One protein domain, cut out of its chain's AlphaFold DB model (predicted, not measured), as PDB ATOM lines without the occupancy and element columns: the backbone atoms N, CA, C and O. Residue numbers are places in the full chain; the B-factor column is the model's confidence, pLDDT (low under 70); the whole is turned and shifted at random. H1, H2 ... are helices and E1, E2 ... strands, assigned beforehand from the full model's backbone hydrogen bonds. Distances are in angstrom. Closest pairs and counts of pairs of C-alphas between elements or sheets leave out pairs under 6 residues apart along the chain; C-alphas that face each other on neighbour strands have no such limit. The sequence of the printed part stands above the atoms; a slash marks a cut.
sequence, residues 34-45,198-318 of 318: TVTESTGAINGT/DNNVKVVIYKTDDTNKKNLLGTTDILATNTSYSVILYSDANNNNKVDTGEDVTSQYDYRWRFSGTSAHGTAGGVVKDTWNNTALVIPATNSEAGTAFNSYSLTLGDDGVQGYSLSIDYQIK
ATOM      1  N   THR A  34      41.855   2.543 -20.847       92.31
ATOM      2  CA  THR A  34      43.023   2.320 -21.715       92.31
ATOM      3  C   THR A  34      43.708   1.004 -21.365       92.31
ATOM      4  O   THR A  34      44.037   0.765 -20.201       92.31
ATOM      5  N   VAL A  35      43.988   0.179 -22.375       94.12
ATOM      6  CA  VAL A  35      44.865  -0.988 -22.225       94.12
ATOM      7  C   VAL A  35      46.297  -0.497 -22.010       94.12
ATOM      8  O   VAL A  35      46.863   0.207 -22.842       94.12
ATOM      9  N   THR A  36      46.890  -0.849 -20.870       89.31
ATOM     10  CA  THR A  36      48.236  -0.383 -20.491       89.31
ATOM     11  C   THR A  36      49.355  -1.090 -21.246       89.31
ATOM     12  O   THR A  36      50.455  -0.555 -21.359       89.31
ATOM     13  N   GLU A  37      49.093  -2.301 -21.734       93.94
ATOM     14  CA  GLU A  37      50.013  -3.026 -22.604       93.94
ATOM     15  C   GLU A  37      49.946  -2.472 -24.030       93.94
ATOM     16  O   GLU A  37      49.002  -1.788 -24.431       93.94
ATOM     17  N   SER A  38      50.985  -2.731 -24.809       96.75
ATOM     18  CA  SER A  38      51.037  -2.394 -26.231       96.75
ATOM     19  C   SER A  38      51.737  -3.520 -26.981       96.75
ATOM     20  O   SER A  38      52.408  -4.352 -26.366       96.75
ATOM     21  N   THR A  39      51.532  -3.591 -28.293       97.94
ATOM     22  CA  THR A  39      52.237  -4.551 -29.152       97.94
ATOM     23  C   THR A  39      53.721  -4.204 -29.290       97.94
ATOM     24  O   THR A  39      54.181  -3.191 -28.760       97.94
ATOM     25  N   GLY A  40      54.467  -4.983 -30.077       96.75
ATOM     26  CA  GLY A  40      55.728  -4.497 -30.632       96.75
ATOM     27  C   GLY A  40      55.522  -3.295 -31.565       96.75
ATOM     28  O   GLY A  40      54.390  -2.867 -31.828       96.75
ATOM     29  N   ALA A  41      56.627  -2.707 -32.017       96.69
ATOM     30  CA  ALA A  41      56.606  -1.538 -32.892       96.69
ATOM     31  C   ALA A  41      56.180  -1.902 -34.321       96.69
ATOM     32  O   ALA A  41      56.437  -3.010 -34.798       96.69
ATOM     33  N   ILE A  42      55.550  -0.946 -34.995       97.69
ATOM     34  CA  ILE A  42      55.283  -0.988 -36.426       97.69
ATOM     35  C   ILE A  42      56.565  -0.586 -37.154       97.69
ATOM     36  O   ILE A  42      57.090   0.503 -36.919       97.69
ATOM     37  N   ASN A  43      57.035  -1.441 -38.053       96.50
ATOM     38  CA  ASN A  43      58.108  -1.140 -38.990       96.50
ATOM     39  C   ASN A  43      57.563  -1.178 -40.422       96.50
ATOM     40  O   ASN A  43      56.607  -1.901 -40.716       96.50
ATOM     41  N   GLY A  44      58.198  -0.404 -41.296       93.94
ATOM     42  CA  GLY A  44      57.995  -0.477 -42.735       93.94
ATOM     43  C   GLY A  44      58.963  -1.453 -43.392       93.94
ATOM     44  O   GLY A  44      59.526  -2.357 -42.758       93.94
ATOM     45  N   THR A  45      59.143  -1.252 -44.685       93.88
ATOM     46  CA  THR A  45      60.128  -1.930 -45.507       93.88
ATOM     47  C   THR A  45      61.529  -1.375 -45.260       93.88
ATOM     48  O   THR A  45      61.733  -0.397 -44.549       93.88
ATOM     49  N   ASP A 198      31.723  -9.081 -15.668       48.06
ATOM     50  CA  ASP A 198      33.039  -9.587 -15.295       48.06
ATOM     51  C   ASP A 198      34.011  -8.404 -15.224       48.06
ATOM     52  O   ASP A 198      34.182  -7.640 -16.177       48.06
ATOM     53  N   ASN A 199      34.633  -8.221 -14.064       53.16
ATOM     54  CA  ASN A 199      35.587  -7.144 -13.823       53.16
ATOM     55  C   ASN A 199      37.006  -7.513 -14.320       53.16
ATOM     56  O   ASN A 199      37.952  -6.776 -14.043       53.16
ATOM     57  N   ASN A 200      37.160  -8.643 -15.030       68.75
ATOM     58  CA  ASN A 200      38.417  -9.168 -15.575       68.75
ATOM     59  C   ASN A 200      38.410  -9.303 -17.116       68.75
ATOM     60  O   ASN A 200      38.845 -10.313 -17.668       68.75
ATOM     61  N   VAL A 201      37.945  -8.274 -17.833       85.50
ATOM     62  CA  VAL A 201      38.063  -8.221 -19.302       85.50
ATOM     63  C   VAL A 201      39.529  -8.093 -19.712       85.50
ATOM     64  O   VAL A 201      40.249  -7.211 -19.237       85.50
ATOM     65  N   LYS A 202      39.958  -8.956 -20.627       91.00
ATOM     66  CA  LYS A 202      41.280  -8.947 -21.255       91.00
ATOM     67  C   LYS A 202      41.165  -8.585 -22.728       91.00
ATOM     68  O   LYS A 202      40.098  -8.691 -23.328       91.00
ATOM     69  N   VAL A 203      42.284  -8.163 -23.310       95.12
ATOM     70  CA  VAL A 203      42.356  -7.740 -24.709       95.12
ATOM     71  C   VAL A 203      43.401  -8.566 -25.442       95.12
ATOM     72  O   VAL A 203      44.480  -8.836 -24.918       95.12
ATOM     73  N   VAL A 204      43.068  -8.944 -26.671       96.81
ATOM     74  CA  VAL A 204      43.978  -9.524 -27.653       96.81
ATOM     75  C   VAL A 204      44.022  -8.596 -28.855       96.81
ATOM     76  O   VAL A 204      42.976  -8.245 -29.396       96.81
ATOM     77  N   ILE A 205      45.228  -8.243 -29.297       98.25
ATOM     78  CA  ILE A 205      45.461  -7.682 -30.633       98.25
ATOM     79  C   ILE A 205      46.185  -8.750 -31.438       98.25
ATOM     80  O   ILE A 205      47.188  -9.288 -30.977       98.25
ATOM     81  N   TYR A 206      45.683  -9.062 -32.625       97.94
ATOM     82  CA  TYR A 206      46.244 -10.090 -33.498       97.94
ATOM     83  C   TYR A 206      46.209  -9.631 -34.954       97.94
ATOM     84  O   TYR A 206      45.434  -8.745 -35.323       97.94
ATOM     85  N   LYS A 207      47.058 -10.228 -35.791       98.12
ATOM     86  CA  LYS A 207      47.018 -10.010 -37.239       98.12
ATOM     87  C   LYS A 207      45.737 -10.636 -37.796       98.12
ATOM     88  O   LYS A 207      45.462 -11.793 -37.503       98.12
ATOM     89  N   THR A 208      44.948  -9.899 -38.574       97.81
ATOM     90  CA  THR A 208      43.591 -10.325 -38.976       97.81
ATOM     91  C   THR A 208      43.563 -11.655 -39.736       97.81
ATOM     92  O   THR A 208      42.606 -12.412 -39.602       97.81
ATOM     93  N   ASP A 209      44.604 -11.957 -40.513       95.94
ATOM     94  CA  ASP A 209      44.742 -13.207 -41.270       95.94
ATOM     95  C   ASP A 209      45.398 -14.353 -40.470       95.94
ATOM     96  O   ASP A 209      45.505 -15.474 -40.974       95.94
ATOM     97  N   ASP A 210      45.807 -14.123 -39.216       96.00
ATOM     98  CA  ASP A 210      46.346 -15.176 -38.356       96.00
ATOM     99  C   ASP A 210      45.222 -16.049 -37.789       96.00
ATOM    100  O   ASP A 210      44.533 -15.699 -36.829       96.00
ATOM    101  N   THR A 211      45.095 -17.248 -38.353       93.62
ATOM    102  CA  THR A 211      44.157 -18.280 -37.886       93.62
ATOM    103  C   THR A 211      44.341 -18.674 -36.416       93.62
ATOM    104  O   THR A 211      43.365 -19.062 -35.776       93.62
ATOM    105  N   ASN A 212      45.551 -18.540 -35.859       91.56
ATOM    106  CA  ASN A 212      45.830 -18.842 -34.452       91.56
ATOM    107  C   ASN A 212      45.528 -17.665 -33.520       91.56
ATOM    108  O   ASN A 212      45.559 -17.844 -32.302       91.56
ATOM    109  N   LYS A 213      45.256 -16.475 -34.078       93.94
ATOM    110  CA  LYS A 213      44.967 -15.238 -33.343       93.94
ATOM    111  C   LYS A 213      45.990 -14.974 -32.237       93.94
ATOM    112  O   LYS A 213      45.627 -14.682 -31.096       93.94
ATOM    113  N   LYS A 214      47.279 -15.127 -32.558       95.12
ATOM    114  CA  LYS A 214      48.370 -14.923 -31.603       95.12
ATOM    115  C   LYS A 214      48.248 -13.528 -30.989       95.12
ATOM    116  O   LYS A 214      48.220 -12.535 -31.712       95.12
ATOM    117  N   ASN A 215      48.212 -13.457 -29.657       95.88
ATOM    118  CA  ASN A 215      48.187 -12.175 -28.967       95.88
ATOM    119  C   ASN A 215      49.534 -11.461 -29.116       95.88
ATOM    120  O   ASN A 215      50.566 -11.982 -28.694       95.88
ATOM    121  N   LEU A 216      49.497 -10.274 -29.712       97.44
ATOM    122  CA  LEU A 216      50.652  -9.414 -29.941       97.44
ATOM    123  C   LEU A 216      50.876  -8.424 -28.790       97.44
ATOM    124  O   LEU A 216      51.970  -7.866 -28.691       97.44
ATOM    125  N   LEU A 217      49.885  -8.193 -27.920       96.31
ATOM    126  CA  LEU A 217      50.047  -7.320 -26.753       96.31
ATOM    127  C   LEU A 217      51.103  -7.881 -25.793       96.31
ATOM    128  O   LEU A 217      51.142  -9.079 -25.522       96.31
ATOM    129  N   GLY A 218      51.983  -7.003 -25.305       94.62
ATOM    130  CA  GLY A 218      53.075  -7.366 -24.398       94.62
ATOM    131  C   GLY A 218      54.240  -8.105 -25.066       94.62
ATOM    132  O   GLY A 218      55.179  -8.509 -24.379       94.62
ATOM    133  N   THR A 219      54.208  -8.282 -26.389       95.69
ATOM    134  CA  THR A 219      55.279  -8.930 -27.158       95.69
ATOM    135  C   THR A 219      56.227  -7.908 -27.791       95.69
ATOM    136  O   THR A 219      55.950  -6.710 -27.832       95.69
ATOM    137  N   THR A 220      57.345  -8.393 -28.331       94.81
ATOM    138  CA  THR A 220      58.261  -7.613 -29.179       94.81
ATOM    139  C   THR A 220      58.117  -7.967 -30.660       94.81
ATOM    140  O   THR A 220      59.028  -7.691 -31.439       94.81
ATOM    141  N   ASP A 221      57.029  -8.641 -31.048       96.38
ATOM    142  CA  ASP A 221      56.785  -8.990 -32.445       96.38
ATOM    143  C   ASP A 221      56.603  -7.706 -33.258       96.38
ATOM    144  O   ASP A 221      55.793  -6.848 -32.905       96.38
ATOM    145  N   ILE A 222      57.376  -7.568 -34.334       95.06
ATOM    146  CA  ILE A 222      57.305  -6.402 -35.215       95.06
ATOM    147  C   ILE A 222      56.014  -6.481 -36.022       95.06
ATOM    148  O   ILE A 222      55.704  -7.509 -36.630       95.06
ATOM    149  N   LEU A 223      55.277  -5.379 -36.033       97.62
ATOM    150  CA  LEU A 223      54.104  -5.205 -36.871       97.62
ATOM    151  C   LEU A 223      54.547  -4.630 -38.219       97.62
ATOM    152  O   LEU A 223      55.416  -3.769 -38.271       97.62
ATOM    153  N   ALA A 224      53.942  -5.106 -39.302       94.88
ATOM    154  CA  ALA A 224      54.197  -4.616 -40.652       94.88
ATOM    155  C   ALA A 224      53.148  -3.583 -41.094       94.88
ATOM    156  O   ALA A 224      51.999  -3.610 -40.629       94.88
ATOM    157  N   THR A 225      53.549  -2.722 -42.026       96.62
ATOM    158  CA  THR A 225      52.677  -1.913 -42.890       96.62
ATOM    159  C   THR A 225      51.904  -2.792 -43.879       96.62
ATOM    160  O   THR A 225      52.088  -4.014 -43.927       96.62
ATOM    161  N   ASN A 226      50.959  -2.197 -44.618       96.94
ATOM    162  CA  ASN A 226      50.075  -2.902 -45.557       96.94
ATOM    163  C   ASN A 226      49.424  -4.168 -44.951       96.94
ATOM    164  O   ASN A 226      49.327  -5.223 -45.580       96.94
ATOM    165  N   THR A 227      49.042  -4.087 -43.673       97.50
ATOM    166  CA  THR A 227      48.616  -5.234 -42.862       97.50
ATOM    167  C   THR A 227      47.433  -4.856 -41.981       97.50
ATOM    168  O   THR A 227      47.365  -3.752 -41.442       97.50
ATOM    169  N   SER A 228      46.491  -5.787 -41.821       98.12
ATOM    170  CA  SER A 228      45.309  -5.605 -40.973       98.12
ATOM    171  C   SER A 228      45.486  -6.248 -39.599       98.12
ATOM    172  O   SER A 228      45.986  -7.372 -39.496       98.12
ATOM    173  N   TYR A 229      45.027  -5.552 -38.557       98.56
ATOM    174  CA  TYR A 229      45.007  -6.033 -37.176       98.56
ATOM    175  C   TYR A 229      43.601  -5.959 -36.588       98.56
ATOM    176  O   TYR A 229      42.839  -5.025 -36.840       98.56
ATOM    177  N   SER A 230      43.257  -6.947 -35.773       98.31
ATOM    178  CA  SER A 230      41.936  -7.100 -35.169       98.31
ATOM    179  C   SER A 230      42.032  -7.249 -33.656       98.31
ATOM    180  O   SER A 230      43.086  -7.580 -33.111       98.31
ATOM    181  N   VAL A 231      40.911  -6.984 -32.986       98.19
ATOM    182  CA  VAL A 231      40.783  -7.002 -31.526       98.19
ATOM    183  C   VAL A 231      39.826  -8.110 -31.112       98.19
ATOM    184  O   VAL A 231      38.808  -8.318 -31.769       98.19
ATOM    185  N   ILE A 232      40.141  -8.789 -30.010       96.38
ATOM    186  CA  ILE A 232      39.166  -9.539 -29.211       96.38
ATOM    187  C   ILE A 232      39.205  -8.991 -27.785       96.38
ATOM    188  O   ILE A 232      40.282  -8.889 -27.195       96.38
ATOM    189  N   LEU A 233      38.039  -8.662 -27.230       94.25
ATOM    190  CA  LEU A 233      37.858  -8.504 -25.790       94.25
ATOM    191  C   LEU A 233      37.235  -9.789 -25.249       94.25
ATOM    192  O   LEU A 233      36.213 -10.230 -25.771       94.25
ATOM    193  N   TYR A 234      37.840 -10.388 -24.225       91.62
ATOM    194  CA  TYR A 234      37.355 -11.646 -23.655       91.62
ATOM    195  C   TYR A 234      37.282 -11.615 -22.127       91.62
ATOM    196  O   TYR A 234      38.078 -10.939 -21.471       91.62
ATOM    197  N   SER A 235      36.302 -12.325 -21.570       86.38
ATOM    198  CA  SER A 235      36.162 -12.554 -20.129       86.38
ATOM    199  C   SER A 235      37.020 -13.754 -19.724       86.38
ATOM    200  O   SER A 235      36.642 -14.890 -19.992       86.38
ATOM    201  N   ASP A 236      38.176 -13.511 -19.107       82.44
ATOM    202  CA  ASP A 236      39.119 -14.557 -18.675       82.44
ATOM    203  C   ASP A 236      38.657 -15.177 -17.345       82.44
ATOM    204  O   ASP A 236      39.230 -14.927 -16.277       82.44
ATOM    205  N   ALA A 237      37.561 -15.939 -17.400       77.44
ATOM    206  CA  ALA A 237      36.850 -16.441 -16.222       77.44
ATOM    207  C   ALA A 237      37.643 -17.513 -15.457       77.44
ATOM    208  O   ALA A 237      37.458 -17.698 -14.253       77.44
ATOM    209  N   ASN A 238      38.521 -18.233 -16.157       79.12
ATOM    210  CA  ASN A 238      39.351 -19.302 -15.601       79.12
ATOM    211  C   ASN A 238      40.815 -18.879 -15.358       79.12
ATOM    212  O   ASN A 238      41.617 -19.704 -14.908       79.12
ATOM    213  N   ASN A 239      41.152 -17.611 -15.625       82.06
ATOM    214  CA  ASN A 239      42.479 -17.023 -15.448       82.06
ATOM    215  C   ASN A 239      43.605 -17.737 -16.217       82.06
ATOM    216  O   ASN A 239      44.754 -17.770 -15.758       82.06
ATOM    217  N   ASN A 240      43.298 -18.325 -17.375       82.12
ATOM    218  CA  ASN A 240      44.276 -19.032 -18.198       82.12
ATOM    219  C   ASN A 240      44.970 -18.124 -19.237       82.12
ATOM    220  O   ASN A 240      45.921 -18.576 -19.883       82.12
ATOM    221  N   ASN A 241      44.547 -16.857 -19.352       81.44
ATOM    222  CA  ASN A 241      45.034 -15.865 -20.320       81.44
ATOM    223  C   ASN A 241      44.911 -16.317 -21.787       81.44
ATOM    224  O   ASN A 241      45.780 -16.025 -22.619       81.44
ATOM    225  N   LYS A 242      43.856 -17.061 -22.109       84.00
ATOM    226  CA  LYS A 242      43.518 -17.505 -23.460       84.00
ATOM    227  C   LYS A 242      42.049 -17.234 -23.727       84.00
ATOM    228  O   LYS A 242      41.239 -17.214 -22.819       84.00
ATOM    229  N   VAL A 243      41.727 -17.045 -25.001       86.12
ATOM    230  CA  VAL A 243      40.337 -16.917 -25.432       86.12
ATOM    231  C   VAL A 243      39.743 -18.318 -25.543       86.12
ATOM    232  O   VAL A 243      40.070 -19.039 -26.491       86.12
ATOM    233  N   ASP A 244      38.877 -18.700 -24.605       85.75
ATOM    234  CA  ASP A 244      38.127 -19.949 -24.696       85.75
ATOM    235  C   ASP A 244      36.766 -19.769 -25.395       85.75
ATOM    236  O   ASP A 244      36.285 -18.668 -25.686       85.75
ATOM    237  N   THR A 245      36.127 -20.894 -25.725       85.50
ATOM    238  CA  THR A 245      34.816 -20.883 -26.387       85.50
ATOM    239  C   THR A 245      33.768 -20.246 -25.478       85.50
ATOM    240  O   THR A 245      33.527 -20.732 -24.378       85.50
ATOM    241  N   GLY A 246      33.103 -19.198 -25.970       82.56
ATOM    242  CA  GLY A 246      32.070 -18.469 -25.228       82.56
ATOM    243  C   GLY A 246      32.589 -17.298 -24.388       82.56
ATOM    244  O   GLY A 246      31.772 -16.600 -23.798       82.56
ATOM    245  N   GLU A 247      33.903 -17.051 -24.365       88.75
ATOM    246  CA  GLU A 247      34.498 -15.935 -23.616       88.75
ATOM    247  C   GLU A 247      34.679 -14.660 -24.452       88.75
ATOM    248  O   GLU A 247      34.994 -13.616 -23.892       88.75
ATOM    249  N   ASP A 248      34.471 -14.707 -25.774       91.19
ATOM    250  CA  ASP A 248      34.516 -13.515 -26.632       91.19
ATOM    251  C   ASP A 248      33.325 -12.594 -26.331       91.19
ATOM    252  O   ASP A 248      32.173 -12.878 -26.670       91.19
ATOM    253  N   VAL A 249      33.628 -11.463 -25.701       92.06
ATOM    254  CA  VAL A 249      32.664 -10.430 -25.320       92.06
ATOM    255  C   VAL A 249      32.817  -9.166 -26.162       92.06
ATOM    256  O   VAL A 249      32.204  -8.152 -25.844       92.06
ATOM    257  N   THR A 250      33.580  -9.198 -27.259       92.88
ATOM    258  CA  THR A 250      33.896  -8.019 -28.089       92.88
ATOM    259  C   THR A 250      32.651  -7.232 -28.502       92.88
ATOM    260  O   THR A 250      32.650  -6.005 -28.483       92.88
ATOM    261  N   SER A 251      31.550  -7.919 -28.818       91.75
ATOM    262  CA  SER A 251      30.291  -7.282 -29.225       91.75
ATOM    263  C   SER A 251      29.628  -6.441 -28.125       91.75
ATOM    264  O   SER A 251      28.847  -5.545 -28.451       91.75
ATOM    265  N   GLN A 252      29.966  -6.676 -26.854       90.31
ATOM    266  CA  GLN A 252      29.437  -5.970 -25.680       90.31
ATOM    267  C   GLN A 252      30.194  -4.669 -25.370       90.31
ATOM    268  O   GLN A 252      29.749  -3.877 -24.540       90.31
ATOM    269  N   TYR A 253      31.322  -4.431 -26.044       92.94
ATOM    270  CA  TYR A 253      32.180  -3.273 -25.826       92.94
ATOM    271  C   TYR A 253      32.282  -2.415 -27.084       92.94
ATOM    272  O   TYR A 253      32.179  -2.905 -28.212       92.94
ATOM    273  N   ASP A 254      32.488  -1.122 -26.871       95.38
ATOM    274  CA  ASP A 254      33.089  -0.240 -27.859       95.38
ATOM    275  C   ASP A 254      34.596  -0.177 -27.615       95.38
ATOM    276  O   ASP A 254      35.043  -0.084 -26.470       95.38
ATOM    277  N   TYR A 255      35.385  -0.172 -28.683       97.25
ATOM    278  CA  TYR A 255      36.815   0.075 -28.634       97.25
ATOM    279  C   TYR A 255      37.259   1.064 -29.709       97.25
ATOM    280  O   TYR A 255      36.659   1.194 -30.780       97.25
ATOM    281  N   ARG A 256      38.361   1.752 -29.421       97.94
ATOM    282  CA  ARG A 256      39.039   2.667 -30.338       97.94
ATOM    283  C   ARG A 256      40.535   2.418 -30.320       97.94
ATOM    284  O   ARG A 256      41.118   2.187 -29.261       97.94
ATOM    285  N   TRP A 257      41.151   2.491 -31.490       98.50
ATOM    286  CA  TRP A 257      42.581   2.264 -31.642       98.50
ATOM    287  C   TRP A 257      43.407   3.419 -31.085       98.50
ATOM    288  O   TRP A 257      43.019   4.589 -31.148       98.50
ATOM    289  N   ARG A 258      44.581   3.078 -30.564       97.75
ATOM    290  CA  ARG A 258      45.580   4.016 -30.068       97.75
ATOM    291  C   ARG A 258      46.951   3.611 -30.589       97.75
ATOM    292  O   ARG A 258      47.351   2.457 -30.459       97.75
ATOM    293  N   PHE A 259      47.682   4.590 -31.107       98.19
ATOM    294  CA  PHE A 259      49.125   4.472 -31.264       98.19
ATOM    295  C   PHE A 259      49.793   4.849 -29.947       98.19
ATOM    296  O   PHE A 259      49.612   5.954 -29.433       98.19
ATOM    297  N   SER A 260      50.525   3.901 -29.378       96.31
ATOM    298  CA  SER A 260      51.291   4.055 -28.145       96.31
ATOM    299  C   SER A 260      52.752   4.370 -28.457       96.31
ATOM    300  O   SER A 260      53.282   3.962 -29.489       96.31
ATOM    301  N   GLY A 261      53.420   5.061 -27.533       94.81
ATOM    302  CA  GLY A 261      54.830   5.426 -27.675       94.81
ATOM    303  C   GLY A 261      55.035   6.646 -28.569       94.81
ATOM    304  O   GLY A 261      54.273   7.616 -28.500       94.81
ATOM    305  N   THR A 262      56.092   6.609 -29.374       95.06
ATOM    306  CA  THR A 262      56.466   7.675 -30.304       95.06
ATOM    307  C   THR A 262      56.752   7.106 -31.687       95.06
ATOM    308  O   THR A 262      57.133   5.943 -31.788       95.06
ATOM    309  N   SER A 263      56.647   7.932 -32.731       94.38
ATOM    310  CA  SER A 263      57.166   7.583 -34.055       94.38
ATOM    311  C   SER A 263      58.679   7.361 -34.003       94.38
ATOM    312  O   SER A 263      59.330   7.675 -32.994       94.38
ATOM    313  N   ALA A 264      59.248   6.884 -35.108       88.00
ATOM    314  CA  ALA A 264      60.690   6.757 -35.293       88.00
ATOM    315  C   ALA A 264      61.459   8.042 -34.919       88.00
ATOM    316  O   ALA A 264      62.504   7.966 -34.272       88.00
ATOM    317  N   HIS A 265      60.888   9.215 -35.212       88.56
ATOM    318  CA  HIS A 265      61.455  10.534 -34.907       88.56
ATOM    319  C   HIS A 265      60.811  11.251 -33.712       88.56
ATOM    320  O   HIS A 265      60.934  12.467 -33.559       88.56
ATOM    321  N   GLY A 266      60.169  10.510 -32.806       90.50
ATOM    322  CA  GLY A 266      59.787  11.031 -31.491       90.50
ATOM    323  C   GLY A 266      58.427  11.731 -31.426       90.50
ATOM    324  O   GLY A 266      58.094  12.304 -30.386       90.50
ATOM    325  N   THR A 267      57.615  11.675 -32.485       93.69
ATOM    326  CA  THR A 267      56.258  12.243 -32.459       93.69
ATOM    327  C   THR A 267      55.377  11.400 -31.546       93.69
ATOM    328  O   THR A 267      55.258  10.199 -31.757       93.69
ATOM    329  N   ALA A 268      54.753  11.983 -30.521       95.56
ATOM    330  CA  ALA A 268      53.935  11.226 -29.571       95.56
ATOM    331  C   ALA A 268      52.695  10.597 -30.228       95.56
ATOM    332  O   ALA A 268      52.076  11.190 -31.108       95.56
ATOM    333  N   GLY A 269      52.340   9.393 -29.780       96.38
ATOM    334  CA  GLY A 269      51.146   8.686 -30.232       96.38
ATOM    335  C   GLY A 269      49.855   9.252 -29.637       96.38
ATOM    336  O   GLY A 269      49.858  10.150 -28.791       96.38
ATOM    337  N   GLY A 270      48.723   8.703 -30.067       96.75
ATOM    338  CA  GLY A 270      47.400   9.222 -29.744       96.75
ATOM    339  C   GLY A 270      46.278   8.294 -30.188       96.75
ATOM    340  O   GLY A 270      46.516   7.205 -30.712       96.75
ATOM    341  N   VAL A 271      45.038   8.721 -29.950       97.88
ATOM    342  CA  VAL A 271      43.849   7.973 -30.379       97.88
ATOM    343  C   VAL A 271      43.675   8.151 -31.883       97.88
ATOM    344  O   VAL A 271      43.718   9.273 -32.394       97.88
ATOM    345  N   VAL A 272      43.472   7.042 -32.582       98.06
ATOM    346  CA  VAL A 272      43.235   7.004 -34.026       98.06
ATOM    347  C   VAL A 272      41.861   7.602 -34.346       98.06
ATOM    348  O   VAL A 272      40.956   7.614 -33.513       98.06
ATOM    349  N   LYS A 273      41.706   8.132 -35.562       97.62
ATOM    350  CA  LYS A 273      40.433   8.627 -36.097       97.62
ATOM    351  C   LYS A 273      39.269   7.650 -35.857       97.62
ATOM    352  O   LYS A 273      39.383   6.451 -36.098       97.62
ATOM    353  N   ASP A 274      38.135   8.195 -35.428       96.88
ATOM    354  CA  ASP A 274      36.945   7.467 -34.963       96.88
ATOM    355  C   ASP A 274      36.287   6.547 -36.002       96.88
ATOM    356  O   ASP A 274      35.611   5.590 -35.632       96.88
ATOM    357  N   THR A 275      36.531   6.770 -37.294       96.94
ATOM    358  CA  THR A 275      36.102   5.882 -38.385       96.94
ATOM    359  C   THR A 275      36.641   4.454 -38.257       96.94
ATOM    360  O   THR A 275      36.108   3.546 -38.888       96.94
ATOM    361  N   TRP A 276      37.689   4.253 -37.450       97.88
ATOM    362  CA  TRP A 276      38.291   2.950 -37.154       97.88
ATOM    363  C   TRP A 276      37.789   2.310 -35.852       97.88
ATOM    364  O   TRP A 276      38.243   1.229 -35.478       97.88
ATOM    365  N   ASN A 277      36.876   2.961 -35.129       97.75
ATOM    366  CA  ASN A 277      36.309   2.380 -33.916       97.75
ATOM    367  C   ASN A 277      35.540   1.104 -34.259       97.75
ATOM    368  O   ASN A 277      34.796   1.068 -35.240       97.75
ATOM    369  N   ASN A 278      35.683   0.074 -33.426       97.62
ATOM    370  CA  ASN A 278      34.989  -1.207 -33.583       97.62
ATOM    371  C   ASN A 278      35.249  -1.944 -34.912       97.62
ATOM    372  O   ASN A 278      34.460  -2.804 -35.304       97.62
ATOM    373  N   THR A 279      36.339  -1.623 -35.612       97.75
ATOM    374  CA  THR A 279      36.744  -2.303 -36.848       97.75
ATOM    375  C   THR A 279      38.188  -2.794 -36.769       97.75
ATOM    376  O   THR A 279      38.945  -2.443 -35.855       97.75
ATOM    377  N   ALA A 280      38.567  -3.669 -37.702       97.88
ATOM    378  CA  ALA A 280      39.968  -4.012 -37.903       97.88
ATOM    379  C   ALA A 280      40.730  -2.771 -38.392       97.88
ATOM    380  O   ALA A 280      40.244  -2.066 -39.275       97.88
ATOM    381  N   LEU A 281      41.913  -2.514 -37.835       98.31
ATOM    382  CA  LEU A 281      42.781  -1.426 -38.274       98.31
ATOM    383  C   LEU A 281      43.635  -1.914 -39.439       98.31
ATOM    384  O   LEU A 281      44.454  -2.815 -39.265       98.31
ATOM    385  N   VAL A 282      43.461  -1.313 -40.614       98.25
ATOM    386  CA  VAL A 282      44.316  -1.582 -41.775       98.25
ATOM    387  C   VAL A 282      45.435  -0.557 -41.777       98.25
ATOM    388  O   VAL A 282      45.184   0.605 -42.085       98.25
ATOM    389  N   ILE A 283      46.654  -0.973 -41.437       97.75
ATOM    390  CA  ILE A 283      47.837  -0.128 -41.594       97.75
ATOM    391  C   ILE A 283      48.121   0.009 -43.097       97.75
ATOM    392  O   ILE A 283      48.348  -1.021 -43.737       97.75
ATOM    393  N   PRO A 284      48.088   1.226 -43.679       97.00
ATOM    394  CA  PRO A 284      48.313   1.429 -45.107       97.00
ATOM    395  C   PRO A 284      49.734   1.076 -45.542       97.00
ATOM    396  O   PRO A 284      50.605   0.812 -44.711       97.00
ATOM    397  N   ALA A 285      49.952   1.071 -46.856       95.12
ATOM    398  CA  ALA A 285      51.267   0.823 -47.434       95.12
ATOM    399  C   ALA A 285      52.182   2.051 -47.338       95.12
ATOM    400  O   ALA A 285      53.385   1.880 -47.225       95.12
ATOM    401  N   THR A 286      51.630   3.271 -47.357       96.81
ATOM    402  CA  THR A 286      52.437   4.504 -47.368       96.81
ATOM    403  C   THR A 286      52.212   5.407 -46.155       96.81
ATOM    404  O   THR A 286      51.111   5.473 -45.590       96.81
ATOM    405  N   ASN A 287      53.234   6.195 -45.804       96.12
ATOM    406  CA  ASN A 287      53.167   7.177 -44.718       96.12
ATOM    407  C   ASN A 287      52.128   8.277 -45.005       96.12
ATOM    408  O   ASN A 287      51.409   8.726 -44.105       96.12
ATOM    409  N   SER A 288      51.960   8.649 -46.277       95.38
ATOM    410  CA  SER A 288      50.951   9.624 -46.713       95.38
ATOM    411  C   SER A 288      49.513   9.117 -46.527       95.38
ATOM    412  O   SER A 288      48.649   9.828 -45.991       95.38
ATOM    413  N   GLU A 289      49.245   7.867 -46.918       96.88
ATOM    414  CA  GLU A 289      47.941   7.233 -46.703       96.88
ATOM    415  C   GLU A 289      47.641   7.086 -45.214       96.88
ATOM    416  O   GLU A 289      46.522   7.371 -44.787       96.88
ATOM    417  N   ALA A 290      48.641   6.714 -44.412       96.69
ATOM    418  CA  ALA A 290      48.503   6.608 -42.967       96.69
ATOM    419  C   ALA A 290      48.097   7.943 -42.326       96.69
ATOM    420  O   ALA A 290      47.146   7.983 -41.540       96.69
ATOM    421  N   GLY A 291      48.744   9.050 -42.707       95.38
ATOM    422  CA  GLY A 291      48.361  10.388 -42.250       95.38
ATOM    423  C   GLY A 291      46.905  10.726 -42.588       95.38
ATOM    424  O   GLY A 291      46.156  11.211 -41.738       95.38
ATOM    425  N   THR A 292      46.458  10.396 -43.801       95.75
ATOM    426  CA  THR A 292      45.066  10.611 -44.235       95.75
ATOM    427  C   THR A 292      44.071   9.732 -43.465       95.75
ATOM    428  O   THR A 292      42.981  10.186 -43.095       95.75
ATOM    429  N   ALA A 293      44.439   8.474 -43.218       96.56
ATOM    430  CA  ALA A 293      43.579   7.474 -42.603       96.56
ATOM    431  C   ALA A 293      43.419   7.665 -41.089       96.56
ATOM    432  O   ALA A 293      42.331   7.414 -40.562       96.56
ATOM    433  N   PHE A 294      44.476   8.091 -40.389       98.00
ATOM    434  CA  PHE A 294      44.551   7.980 -38.931       98.00
ATOM    435  C   PHE A 294      44.575   9.299 -38.171       98.00
ATOM    436  O   PHE A 294      44.206   9.293 -36.992       98.00
ATOM    437  N   ASN A 295      44.955  10.412 -38.810       96.81
ATOM    438  CA  ASN A 295      45.020  11.705 -38.133       96.81
ATOM    439  C   ASN A 295      43.677  12.068 -37.488       96.81
ATOM    440  O   ASN A 295      42.601  11.947 -38.083       96.81
ATOM    441  N   SER A 296      43.761  12.525 -36.243       95.56
ATOM    442  CA  SER A 296      42.630  12.851 -35.383       95.56
ATOM    443  C   SER A 296      42.938  14.113 -34.578       95.56
ATOM    444  O   SER A 296      44.005  14.709 -34.700       95.56
ATOM    445  N   TYR A 297      42.023  14.520 -33.700       92.00
ATOM    446  CA  TYR A 297      42.287  15.631 -32.784       92.00
ATOM    447  C   TYR A 297      43.468  15.366 -31.828       92.00
ATOM    448  O   TYR A 297      44.113  16.304 -31.372       92.00
ATOM    449  N   SER A 298      43.748  14.097 -31.512       92.19
ATOM    450  CA  SER A 298      44.788  13.708 -30.543       92.19
ATOM    451  C   SER A 298      46.025  13.069 -31.173       92.19
ATOM    452  O   SER A 298      46.938  12.686 -30.449       92.19
ATOM    453  N   LEU A 299      46.034  12.918 -32.497       95.62
ATOM    454  CA  LEU A 299      47.077  12.226 -33.240       95.62
ATOM    455  C   LEU A 299      47.358  12.974 -34.540       95.62
ATOM    456  O   LEU A 299      46.455  13.197 -35.346       95.62
ATOM    457  N   THR A 300      48.616  13.327 -34.762       96.19
ATOM    458  CA  THR A 300      49.089  13.871 -36.035       96.19
ATOM    459  C   THR A 300      50.364  13.141 -36.410       96.19
ATOM    460  O   THR A 300      51.382  13.302 -35.746       96.19
ATOM    461  N   LEU A 301      50.280  12.310 -37.444       95.06
ATOM    462  CA  LEU A 301      51.410  11.585 -38.002       95.06
ATOM    463  C   LEU A 301      52.270  12.535 -38.840       95.06
ATOM    464  O   LEU A 301      51.737  13.374 -39.574       95.06
ATOM    465  N   GLY A 302      53.587  12.410 -38.685       90.44
ATOM    466  CA  GLY A 302      54.590  13.124 -39.476       90.44
ATOM    467  C   GLY A 302      55.111  12.269 -40.632       90.44
ATOM    468  O   GLY A 302      54.435  11.345 -41.077       90.44
ATOM    469  N   ASP A 303      56.333  12.559 -41.074       91.00
ATOM    470  CA  ASP A 303      56.948  11.904 -42.238       91.00
ATOM    471  C   ASP A 303      57.192  10.396 -42.037       91.00
ATOM    472  O   ASP A 303      57.184   9.651 -43.007       91.00
ATOM    473  N   ASP A 304      57.296   9.935 -40.783       90.75
ATOM    474  CA  ASP A 304      57.386   8.509 -40.411       90.75
ATOM    475  C   ASP A 304      56.074   7.729 -40.574       90.75
ATOM    476  O   ASP A 304      56.014   6.536 -40.269       90.75
ATOM    477  N   GLY A 305      54.968   8.416 -40.880       94.88
ATOM    478  CA  GLY A 305      53.638   7.822 -40.827       94.88
ATOM    479  C   GLY A 305      53.395   7.137 -39.481       94.88
ATOM    480  O   GLY A 305      53.322   7.797 -38.443       94.88
ATOM    481  N   VAL A 306      53.261   5.808 -39.502       96.75
ATOM    482  CA  VAL A 306      53.028   4.980 -38.303       96.75
ATOM    483  C   VAL A 306      54.277   4.283 -37.750       96.75
ATOM    484  O   VAL A 306      54.194   3.619 -36.714       96.75
ATOM    485  N   GLN A 307      55.420   4.383 -38.426       97.38
ATOM    486  CA  GLN A 307      56.608   3.618 -38.063       97.38
ATOM    487  C   GLN A 307      57.148   4.067 -36.696       97.38
ATOM    488  O   GLN A 307      57.251   5.258 -36.392       97.38
ATOM    489  N   GLY A 308      57.477   3.092 -35.847       96.38
ATOM    490  CA  GLY A 308      57.927   3.275 -34.464       96.38
ATOM    491  C   GLY A 308      56.822   3.173 -33.406       96.38
ATOM    492  O   GLY A 308      57.111   2.768 -32.279       96.38
ATOM    493  N   TYR A 309      55.559   3.452 -33.749       97.69
ATOM    494  CA  TYR A 309      54.455   3.293 -32.800       97.69
ATOM    495  C   TYR A 309      54.146   1.826 -32.517       97.69
ATOM    496  O   TYR A 309      54.372   0.950 -33.345       97.69
ATOM    497  N   SER A 310      53.525   1.569 -31.370       98.00
ATOM    498  CA  SER A 310      52.895   0.281 -31.057       98.00
ATOM    499  C   SER A 310      51.374   0.415 -31.058       98.00
ATOM    500  O   SER A 310      50.845   1.511 -30.857       98.00
ATOM    501  N   LEU A 311      50.649  -0.690 -31.235       98.44
ATOM    502  CA  LEU A 311      49.192  -0.699 -31.131       98.44
ATOM    503  C   LEU A 311      48.739  -0.928 -29.686       98.44
ATOM    504  O   LEU A 311      49.288  -1.759 -28.961       98.44
ATOM    505  N   SER A 312      47.694  -0.207 -29.300       98.12
ATOM    506  CA  SER A 312      46.864  -0.454 -28.124       98.12
ATOM    507  C   SER A 312      45.429   0.004 -28.422       98.12
ATOM    508  O   SER A 312      45.138   0.494 -29.519       98.12
ATOM    509  N   ILE A 313      44.519  -0.149 -27.463       98.19
ATOM    510  CA  ILE A 313      43.144   0.342 -27.565       98.19
ATOM    511  C   ILE A 313      42.703   1.025 -26.272       98.19
ATOM    512  O   ILE A 313      43.185   0.713 -25.180       98.19
ATOM    513  N   ASP A 314      41.715   1.905 -26.399       96.50
ATOM    514  CA  ASP A 314      40.816   2.209 -25.291       96.50
ATOM    515  C   ASP A 314      39.490   1.473 -25.526       96.50
ATOM    516  O   ASP A 314      39.040   1.383 -26.669       96.50
ATOM    517  N   TYR A 315      38.843   0.987 -24.469       94.81
ATOM    518  CA  TYR A 315      37.547   0.311 -24.552       94.81
ATOM    519  C   TYR A 315      36.577   0.774 -23.466       94.81
ATOM    520  O   TYR A 315      36.979   1.281 -22.420       94.81
ATOM    521  N   GLN A 316      35.285   0.612 -23.715       92.06
ATOM    522  CA  GLN A 316      34.218   0.904 -22.764       92.06
ATOM    523  C   GLN A 316      33.029  -0.027 -23.007       92.06
ATOM    524  O   GLN A 316      32.834  -0.510 -24.121       92.06
ATOM    525  N   ILE A 317      32.248  -0.302 -21.967       87.88
ATOM    526  CA  ILE A 317      31.021  -1.094 -22.103       87.88
ATOM    527  C   ILE A 317      29.953  -0.294 -22.867       87.88
ATOM    528  O   ILE A 317      29.896   0.930 -22.717       87.88
ATOM    529  N   LYS A 318      29.153  -0.982 -23.687       85.88
ATOM    530  CA  LYS A 318      28.010  -0.398 -24.408       85.88
ATOM    531  C   LYS A 318      26.812  -0.120 -23.504       85.88
ATOM    532  O   LYS A 318      26.632  -0.853 -22.505       85.88
TER     533      LYS A 318
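AT A GLANCE: This is residues 34 to 45 and 198 to 318 of the 318 residues of an uncharacterized protein of Escherichia coli (UniProt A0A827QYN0). Little regular structure: long loops surround two small sheets, E1 E2 E4 and E3 E5, partly face to face with strands crossed, and short H1 lies towards one end. Of 133 printed residues, 43 are in five named strands and one helix, mostly strand, ordered E1 E2 E3 E4 H1 E5; both sheets are antiparallel. It is compact, radius of gyration of the C-alphas 14.4 A, spanning 44 by 28 by 22 A.

IN THESE COORDINATES: Past residues 34 to 45, find C-alpha 201 at (38.063, -8.221, -19.302), where E1, residues 201 to 207, begins. Then come E2, 227 to 235, 26.9 A long; E3, 253 to 260; E4, 281 to 283; H1, 287 to 294; and E5, 310 to 317, ending at (31.021, -1.094, -22.103).

HOW THE PARTS SIT: Hairpin E1 and E2 has N 204 and O 232 2.8 A apart; E2 and E4, N 229 and O 281, 2.9 A; E3 and E5, N 254 and O 316, 2.8 A. H1, every O i to N i+4 pair within hydrogen-bond range, only grazes sheet E1 E2 E4.

THE WHOLE: Across the cut, C-alphas 45 and 198 are 41.3 A apart. Link E4 to H1 is tight, the others long. Residues 198 to 200 have pLDDT under 70.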